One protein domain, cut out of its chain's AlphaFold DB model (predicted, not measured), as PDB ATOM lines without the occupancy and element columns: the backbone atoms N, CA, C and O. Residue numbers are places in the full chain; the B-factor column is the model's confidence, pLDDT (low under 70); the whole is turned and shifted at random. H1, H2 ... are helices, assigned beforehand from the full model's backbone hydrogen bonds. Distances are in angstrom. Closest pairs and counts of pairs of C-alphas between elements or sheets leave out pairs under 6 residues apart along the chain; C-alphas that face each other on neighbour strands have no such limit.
ATOM      1  N   LEU A 309       7.936  79.174 291.167       67.25
ATOM      2  CA  LEU A 309       8.578  79.356 292.459       67.25
ATOM      3  C   LEU A 309       7.540  79.446 293.576       67.25
ATOM      4  O   LEU A 309       7.649  78.720 294.560       67.25
ATOM      5  N   LYS A 310       6.502  80.274 293.419       66.12
ATOM      6  CA  LYS A 310       5.410  80.375 294.397       66.12
ATOM      7  C   LYS A 310       4.771  79.010 294.654       66.12
ATOM      8  O   LYS A 310       4.587  78.619 295.805       66.12
ATOM      9  N   GLN A 311       4.500  78.262 293.588       62.78
ATOM     10  CA  GLN A 311       3.940  76.920 293.679       62.78
ATOM     11  C   GLN A 311       4.904  75.930 294.354       62.78
ATOM     12  O   GLN A 311       4.481  75.138 295.196       62.78
ATOM     13  N   GLY A 312       6.194  75.987 294.027       67.44
ATOM     14  CA  GLY A 312       7.233  75.171 294.651       67.44
ATOM     15  C   GLY A 312       7.376  75.452 296.146       67.44
ATOM     16  O   GLY A 312       7.513  74.515 296.926       67.44
ATOM     17  N   LEU A 313       7.261  76.716 296.567       66.62
ATOM     18  CA  LEU A 313       7.272  77.115 297.978       66.62
ATOM     19  C   LEU A 313       6.045  76.591 298.739       66.62
ATOM     20  O   LEU A 313       6.173  76.137 299.872       66.62
ATOM     21  N   GLU A 314       4.860  76.610 298.124       66.62
ATOM     22  CA  GLU A 314       3.634  76.055 298.721       66.62
ATOM     23  C   GLU A 314       3.669  74.523 298.851       66.62
ATOM     24  O   GLU A 314       3.077  73.959 299.776       66.62
ATOM     25  N   GLN A 315       4.359  73.846 297.929       62.91
ATOM     26  CA  GLN A 315       4.469  72.384 297.884       62.91
ATOM     27  C   GLN A 315       5.749  71.842 298.520       62.91
ATOM     28  O   GLN A 315       5.926  70.624 298.587       62.91
ATOM     29  N   ALA A 316       6.626  72.720 299.008       68.56
ATOM     30  CA  ALA A 316       7.893  72.324 299.588       68.56
ATOM     31  C   ALA A 316       7.670  71.289 300.715       68.56
ATOM     32  O   ALA A 316       6.842  71.504 301.619       68.56
ATOM     33  N   PRO A 317       8.393  70.152 300.685       70.69
ATOM     34  CA  PRO A 317       8.420  69.199 301.789       70.69
ATOM     35  C   PRO A 317       8.704  69.920 303.111       70.69
ATOM     36  O   PRO A 317       9.423  70.919 303.095       70.69
ATOM     37  N   PRO A 318       8.139  69.476 304.251       74.25
ATOM     38  CA  PRO A 318       8.312  70.158 305.537       74.25
ATOM     39  C   PRO A 318       9.770  70.516 305.857       74.25
ATOM     40  O   PRO A 318      10.031  71.588 306.392       74.25
ATOM     41  N   GLU A 319      10.709  69.649 305.487       76.31
ATOM     42  CA  GLU A 319      12.148  69.808 305.687       76.31
ATOM     43  C   GLU A 319      12.734  70.920 304.802       76.31
ATOM     44  O   GLU A 319      13.519  71.745 305.272       76.31
ATOM     45  N   VAL A 320      12.294  71.000 303.542       80.06
ATOM     46  CA  VAL A 320      12.683  72.061 302.599       80.06
ATOM     47  C   VAL A 320      12.020  73.383 302.974       80.06
ATOM     48  O   VAL A 320      12.691  74.405 303.003       80.06
ATOM     49  N   ALA A 321      10.736  73.383 303.334       78.88
ATOM     50  CA  ALA A 321      10.024  74.575 303.789       78.88
ATOM     51  C   ALA A 321      10.642  75.144 305.076       78.88
ATOM     52  O   ALA A 321      10.824  76.357 305.188       78.88
ATOM     53  N   ALA A 322      11.018  74.281 306.027       80.88
ATOM     54  CA  ALA A 322      11.729  74.683 307.237       80.88
ATOM     55  C   ALA A 322      13.120  75.241 306.914       80.88
ATOM     56  O   ALA A 322      13.508  76.263 307.475       80.88
ATOM     57  N   CYS A 323      13.846  74.624 305.976       82.69
ATOM     58  CA  CYS A 323      15.126  75.139 305.500       82.69
ATOM     59  C   CYS A 323      14.992  76.521 304.857       82.69
ATOM     60  O   CYS A 323      15.702  77.443 305.244       82.69
ATOM     61  N   LEU A 324      14.048  76.684 303.930       81.94
ATOM     62  CA  LEU A 324      13.797  77.953 303.251       81.94
ATOM     63  C   LEU A 324      13.369  79.024 304.252       81.94
ATOM     64  O   LEU A 324      13.874  80.137 304.202       81.94
ATOM     65  N   THR A 325      12.506  78.682 305.211       81.19
ATOM     66  CA  THR A 325      12.103  79.597 306.292       81.19
ATOM     67  C   THR A 325      13.295  79.981 307.168       81.19
ATOM     68  O   THR A 325      13.374  81.116 307.622       81.19
ATOM     69  N   SER A 326      14.238  79.062 307.384       83.00
ATOM     70  CA  SER A 326      15.454  79.320 308.156       83.00
ATOM     71  C   SER A 326      16.476  80.181 307.411       83.00
ATOM     72  O   SER A 326      17.158  80.957 308.069       83.00
ATOM     73  N   LEU A 327      16.620  80.034 306.087       81.94
ATOM     74  CA  LEU A 327      17.609  80.775 305.287       81.94
ATOM     75  C   LEU A 327      17.082  82.117 304.762       81.94
ATOM     76  O   LEU A 327      17.844  83.069 304.628       81.94
ATOM     77  N   LEU A 328      15.792  82.189 304.433       81.06
ATOM     78  CA  LEU A 328      15.153  83.377 303.861       81.06
ATOM     79  C   LEU A 328      14.347  84.165 304.904       81.06
ATOM     80  O   LEU A 328      14.109  85.353 304.732       81.06
ATOM     81  N   GLY A 329      13.907  83.527 305.990       78.75
ATOM     82  CA  GLY A 329      12.961  84.121 306.934       78.75
ATOM     83  C   GLY A 329      11.507  84.040 306.450       78.75
ATOM     84  O   GLY A 329      11.208  84.059 305.256       78.75
ATOM     85  N   SER A 330      10.565  83.970 307.396       72.88
ATOM     86  CA  SER A 330       9.128  83.832 307.102       72.88
ATOM     87  C   SER A 330       8.558  85.006 306.300       72.88
ATOM     88  O   SER A 330       7.734  84.801 305.414       72.88
ATOM     89  N   ASN A 331       9.043  86.224 306.558       74.38
ATOM     90  CA  ASN A 331       8.552  87.441 305.905       74.38
ATOM     91  C   ASN A 331       8.862  87.450 304.396       74.38
ATOM     92  O   ASN A 331       8.014  87.831 303.599       74.38
ATOM     93  N   ILE A 332      10.043  86.961 303.994       73.88
ATOM     94  CA  ILE A 332      10.463  86.907 302.584       73.88
ATOM     95  C   ILE A 332       9.626  85.886 301.807       73.88
ATOM     96  O   ILE A 332       9.187  86.164 300.692       73.88
ATOM     97  N   ILE A 333       9.355  84.718 302.399       73.81
ATOM     98  CA  ILE A 333       8.498  83.697 301.777       73.81
ATOM     99  C   ILE A 333       7.080  84.238 301.578       73.81
ATOM    100  O   ILE A 333       6.515  84.079 300.495       73.81
ATOM    101  N   GLU A 334       6.523  84.909 302.588       73.06
ATOM    102  CA  GLU A 334       5.195  85.520 302.500       73.06
ATOM    103  C   GLU A 334       5.135  86.610 301.423       73.06
ATOM    104  O   GLU A 334       4.163  86.665 300.669       73.06
ATOM    105  N   ASP A 335       6.170  87.441 301.288       71.56
ATOM    106  CA  ASP A 335       6.209  88.498 300.275       71.56
ATOM    107  C   ASP A 335       6.387  87.951 298.849       71.56
ATOM    108  O   ASP A 335       5.755  88.468 297.921       71.56
ATOM    109  N   ILE A 336       7.143  86.861 298.659       70.06
ATOM    110  CA  ILE A 336       7.217  86.140 297.373       70.06
ATOM    111  C   ILE A 336       5.851  85.524 297.039       70.06
ATOM    112  O   ILE A 336       5.336  85.698 295.935       70.06
ATOM    113  N   GLN A 337       5.214  84.849 298.000       68.31
ATOM    114  CA  GLN A 337       3.886  84.253 297.813       68.31
ATOM    115  C   GLN A 337       2.804  85.310 297.550       68.31
ATOM    116  O   GLN A 337       1.879  85.079 296.763       68.31
ATOM    117  N   ALA A 338       2.922  86.486 298.163       68.56
ATOM    118  CA  ALA A 338       2.035  87.621 297.942       68.56
ATOM    119  C   ALA A 338       2.333  88.388 296.641       68.56
ATOM    120  O   ALA A 338       1.576  89.298 296.305       68.56
ATOM    121  N   GLY A 339       3.404  88.041 295.914       62.09
ATOM    122  CA  GLY A 339       3.832  88.739 294.700       62.09
ATOM    123  C   GLY A 339       4.362  90.153 294.952       62.09
ATOM    124  O   GLY A 339       4.401  90.960 294.029       62.09
ATOM    125  N   LYS A 340       4.733  90.469 296.198       63.38
ATOM    126  CA  LYS A 340       5.296  91.765 296.610       63.38
ATOM    127  C   LYS A 340       6.812  91.827 296.455       63.38
ATOM    128  O   LYS A 340       7.375  92.913 296.472       63.38
ATOM    129  N   LEU A 341       7.458  90.669 296.332       66.00
ATOM    130  CA  LEU A 341       8.901  90.544 296.207       66.00
ATOM    131  C   LEU A 341       9.244  89.652 295.014       66.00
ATOM    132  O   LEU A 341       8.854  88.486 294.965       66.00
ATOM    133  N   SER A 342       9.999  90.197 294.061       68.44
ATOM    134  CA  SER A 342      10.657  89.403 293.025       68.44
ATOM    135  C   SER A 342      12.010  88.914 293.554       68.44
ATOM    136  O   SER A 342      12.839  89.742 293.938       68.44
ATOM    137  N   PRO A 343      12.251  87.595 293.612       65.50
ATOM    138  CA  PRO A 343      13.474  87.065 294.191       65.50
ATOM    139  C   PRO A 343      14.696  87.393 293.330       65.50
ATOM    140  O   PRO A 343      14.717  87.113 292.132       65.50
ATOM    141  N   GLY A 344      15.716  87.978 293.960       65.00
ATOM    142  CA  GLY A 344      17.014  88.244 293.342       65.00
ATOM    143  C   GLY A 344      17.975  87.042 293.395       65.00
ATOM    144  O   GLY A 344      17.623  85.983 293.928       65.00
ATOM    145  N   PRO A 345      19.213  87.206 292.890       62.41
ATOM    146  CA  PRO A 345      20.216  86.138 292.833       62.41
ATOM    147  C   PRO A 345      20.530  85.498 294.192       62.41
ATOM    148  O   PRO A 345      20.680  84.283 294.271       62.41
ATOM    149  N   GLU A 346      20.570  86.282 295.271       68.12
ATOM    150  CA  GLU A 346      20.840  85.768 296.622       68.12
ATOM    151  C   GLU A 346      19.743  84.804 297.102       68.12
ATOM    152  O   GLU A 346      20.033  83.706 297.581       68.12
ATOM    153  N   ILE A 347      18.471  85.170 296.903       75.31
ATOM    154  CA  ILE A 347      17.332  84.311 297.252       75.31
ATOM    155  C   ILE A 347      17.357  83.038 296.401       75.31
ATOM    156  O   ILE A 347      17.062  81.959 296.914       75.31
ATOM    157  N   ALA A 348      17.745  83.132 295.125       65.75
ATOM    158  CA  ALA A 348      17.886  81.969 294.255       65.75
ATOM    159  C   ALA A 348      18.978  81.000 294.747       65.75
ATOM    160  O   ALA A 348      18.741  79.791 294.767       65.75
ATOM    161  N   VAL A 349      20.132  81.509 295.200       72.62
ATOM    162  CA  VAL A 349      21.217  80.697 295.785       72.62
ATOM    163  C   VAL A 349      20.746  80.000 297.060       72.62
ATOM    164  O   VAL A 349      20.791  78.774 297.127       72.62
ATOM    165  N   LYS A 350      20.184  80.745 298.020       81.38
ATOM    166  CA  LYS A 350      19.658  80.187 299.282       81.38
ATOM    167  C   LYS A 350      18.535  79.171 299.044       81.38
ATOM    168  O   LYS A 350      18.453  78.140 299.711       81.38
ATOM    169  N   THR A 351      17.680  79.425 298.052       76.06
ATOM    170  CA  THR A 351      16.635  78.478 297.647       76.06
ATOM    171  C   THR A 351      17.261  77.189 297.126       76.06
ATOM    172  O   THR A 351      16.924  76.104 297.602       76.06
ATOM    173  N   LYS A 352      18.211  77.300 296.193       76.00
ATOM    174  CA  LYS A 352      18.929  76.165 295.606       76.00
ATOM    175  C   LYS A 352      19.651  75.331 296.668       76.00
ATOM    176  O   LYS A 352      19.510  74.110 296.652       76.00
ATOM    177  N   GLU A 353      20.319  75.964 297.630       80.31
ATOM    178  CA  GLU A 353      20.994  75.288 298.745       80.31
ATOM    179  C   GLU A 353      20.047  74.389 299.548       80.31
ATOM    180  O   GLU A 353      20.399  73.254 299.872       80.31
ATOM    181  N   CYS A 354      18.823  74.845 299.837       78.38
ATOM    182  CA  CYS A 354      17.835  74.008 300.516       78.38
ATOM    183  C   CYS A 354      17.428  72.793 299.677       78.38
ATOM    184  O   CYS A 354      17.353  71.682 300.200       78.38
ATOM    185  N   PHE A 355      17.192  72.961 298.378       72.56
ATOM    186  CA  PHE A 355      16.821  71.833 297.518       72.56
ATOM    187  C   PHE A 355      17.967  70.822 297.338       72.56
ATOM    188  O   PHE A 355      17.719  69.614 297.331       72.56
ATOM    189  N   GLU A 356      19.214  71.294 297.267       71.94
ATOM    190  CA  GLU A 356      20.412  70.449 297.195       71.94
ATOM    191  C   GLU A 356      20.671  69.708 298.516       71.94
ATOM    192  O   GLU A 356      20.912  68.499 298.512       71.94
ATOM    193  N   LYS A 357      20.540  70.395 299.660       72.75
ATOM    194  CA  LYS A 357      20.788  69.838 301.001       72.75
ATOM    195  C   LYS A 357      19.892  68.648 301.340       72.75
ATOM    196  O   LYS A 357      20.351  67.703 301.977       72.75
ATOM    197  N   PHE A 358      18.627  68.684 300.933       69.75
ATOM    198  CA  PHE A 358      17.672  67.608 301.219       69.75
ATOM    199  C   PHE A 358      17.589  66.559 300.104       69.75
ATOM    200  O   PHE A 358      16.724  65.688 300.154       69.75
ATOM    201  N   ASN A 359      18.504  66.613 299.125       51.91
ATOM    202  CA  ASN A 359      18.620  65.676 298.008       51.91
ATOM    203  C   ASN A 359      17.253  65.312 297.396       51.91
ATOM    204  O   ASN A 359      17.011  64.167 297.010       51.91
TER     205      ASN A 359
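This is residues 309 to 359 of the 564 residues of an uncharacterized protein of Candidatus Staskawiczbacteria bacterium RIFCSPHIGHO2_01_FULL_39_25 (UniProt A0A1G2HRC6). Two helices, H2 and H4, lie side by side and run opposite ways; H3 turns off at a corner after H2, and short H1 packs on H3, away from H4. The printed part has 51 residues with four named helices in the order H1, H2, H3, H4 and no named strand: all helix. It is compact, with a radius of gyration of the C-alphas of 9.9 A and spans of 29 by 20 by 16 A.

Find C-alpha 309 at (8.578, 79.356, 292.459), where H1, residues 309 to 315, begins. H2 is residues 318 to 328, 15.0 A long, and H3 residues 330 to 337. H4, residues 345 to 357, runs 18.2 A to C-alpha 357 at (20.788, 69.838, 301.001).

H2 and H4 touch at a shallow tilt of 31 degrees; their closest C-alphas, of Cys 323 and Cys 354, are 5.8 A apart. H3 is about perpendicular to H2, at 78 degrees. H1 touches H3, closest at the C-alphas of Lys 310 and Gln 337, 5.4 A. In H1, H2, H3 and H4 every O i to N i+4 pair is within hydrogen-bond range.

The printed part has no cut and no long link. Look for pLDDT under 70 at residues 309 to 316, 337 to 346, 348 and 358 to 359.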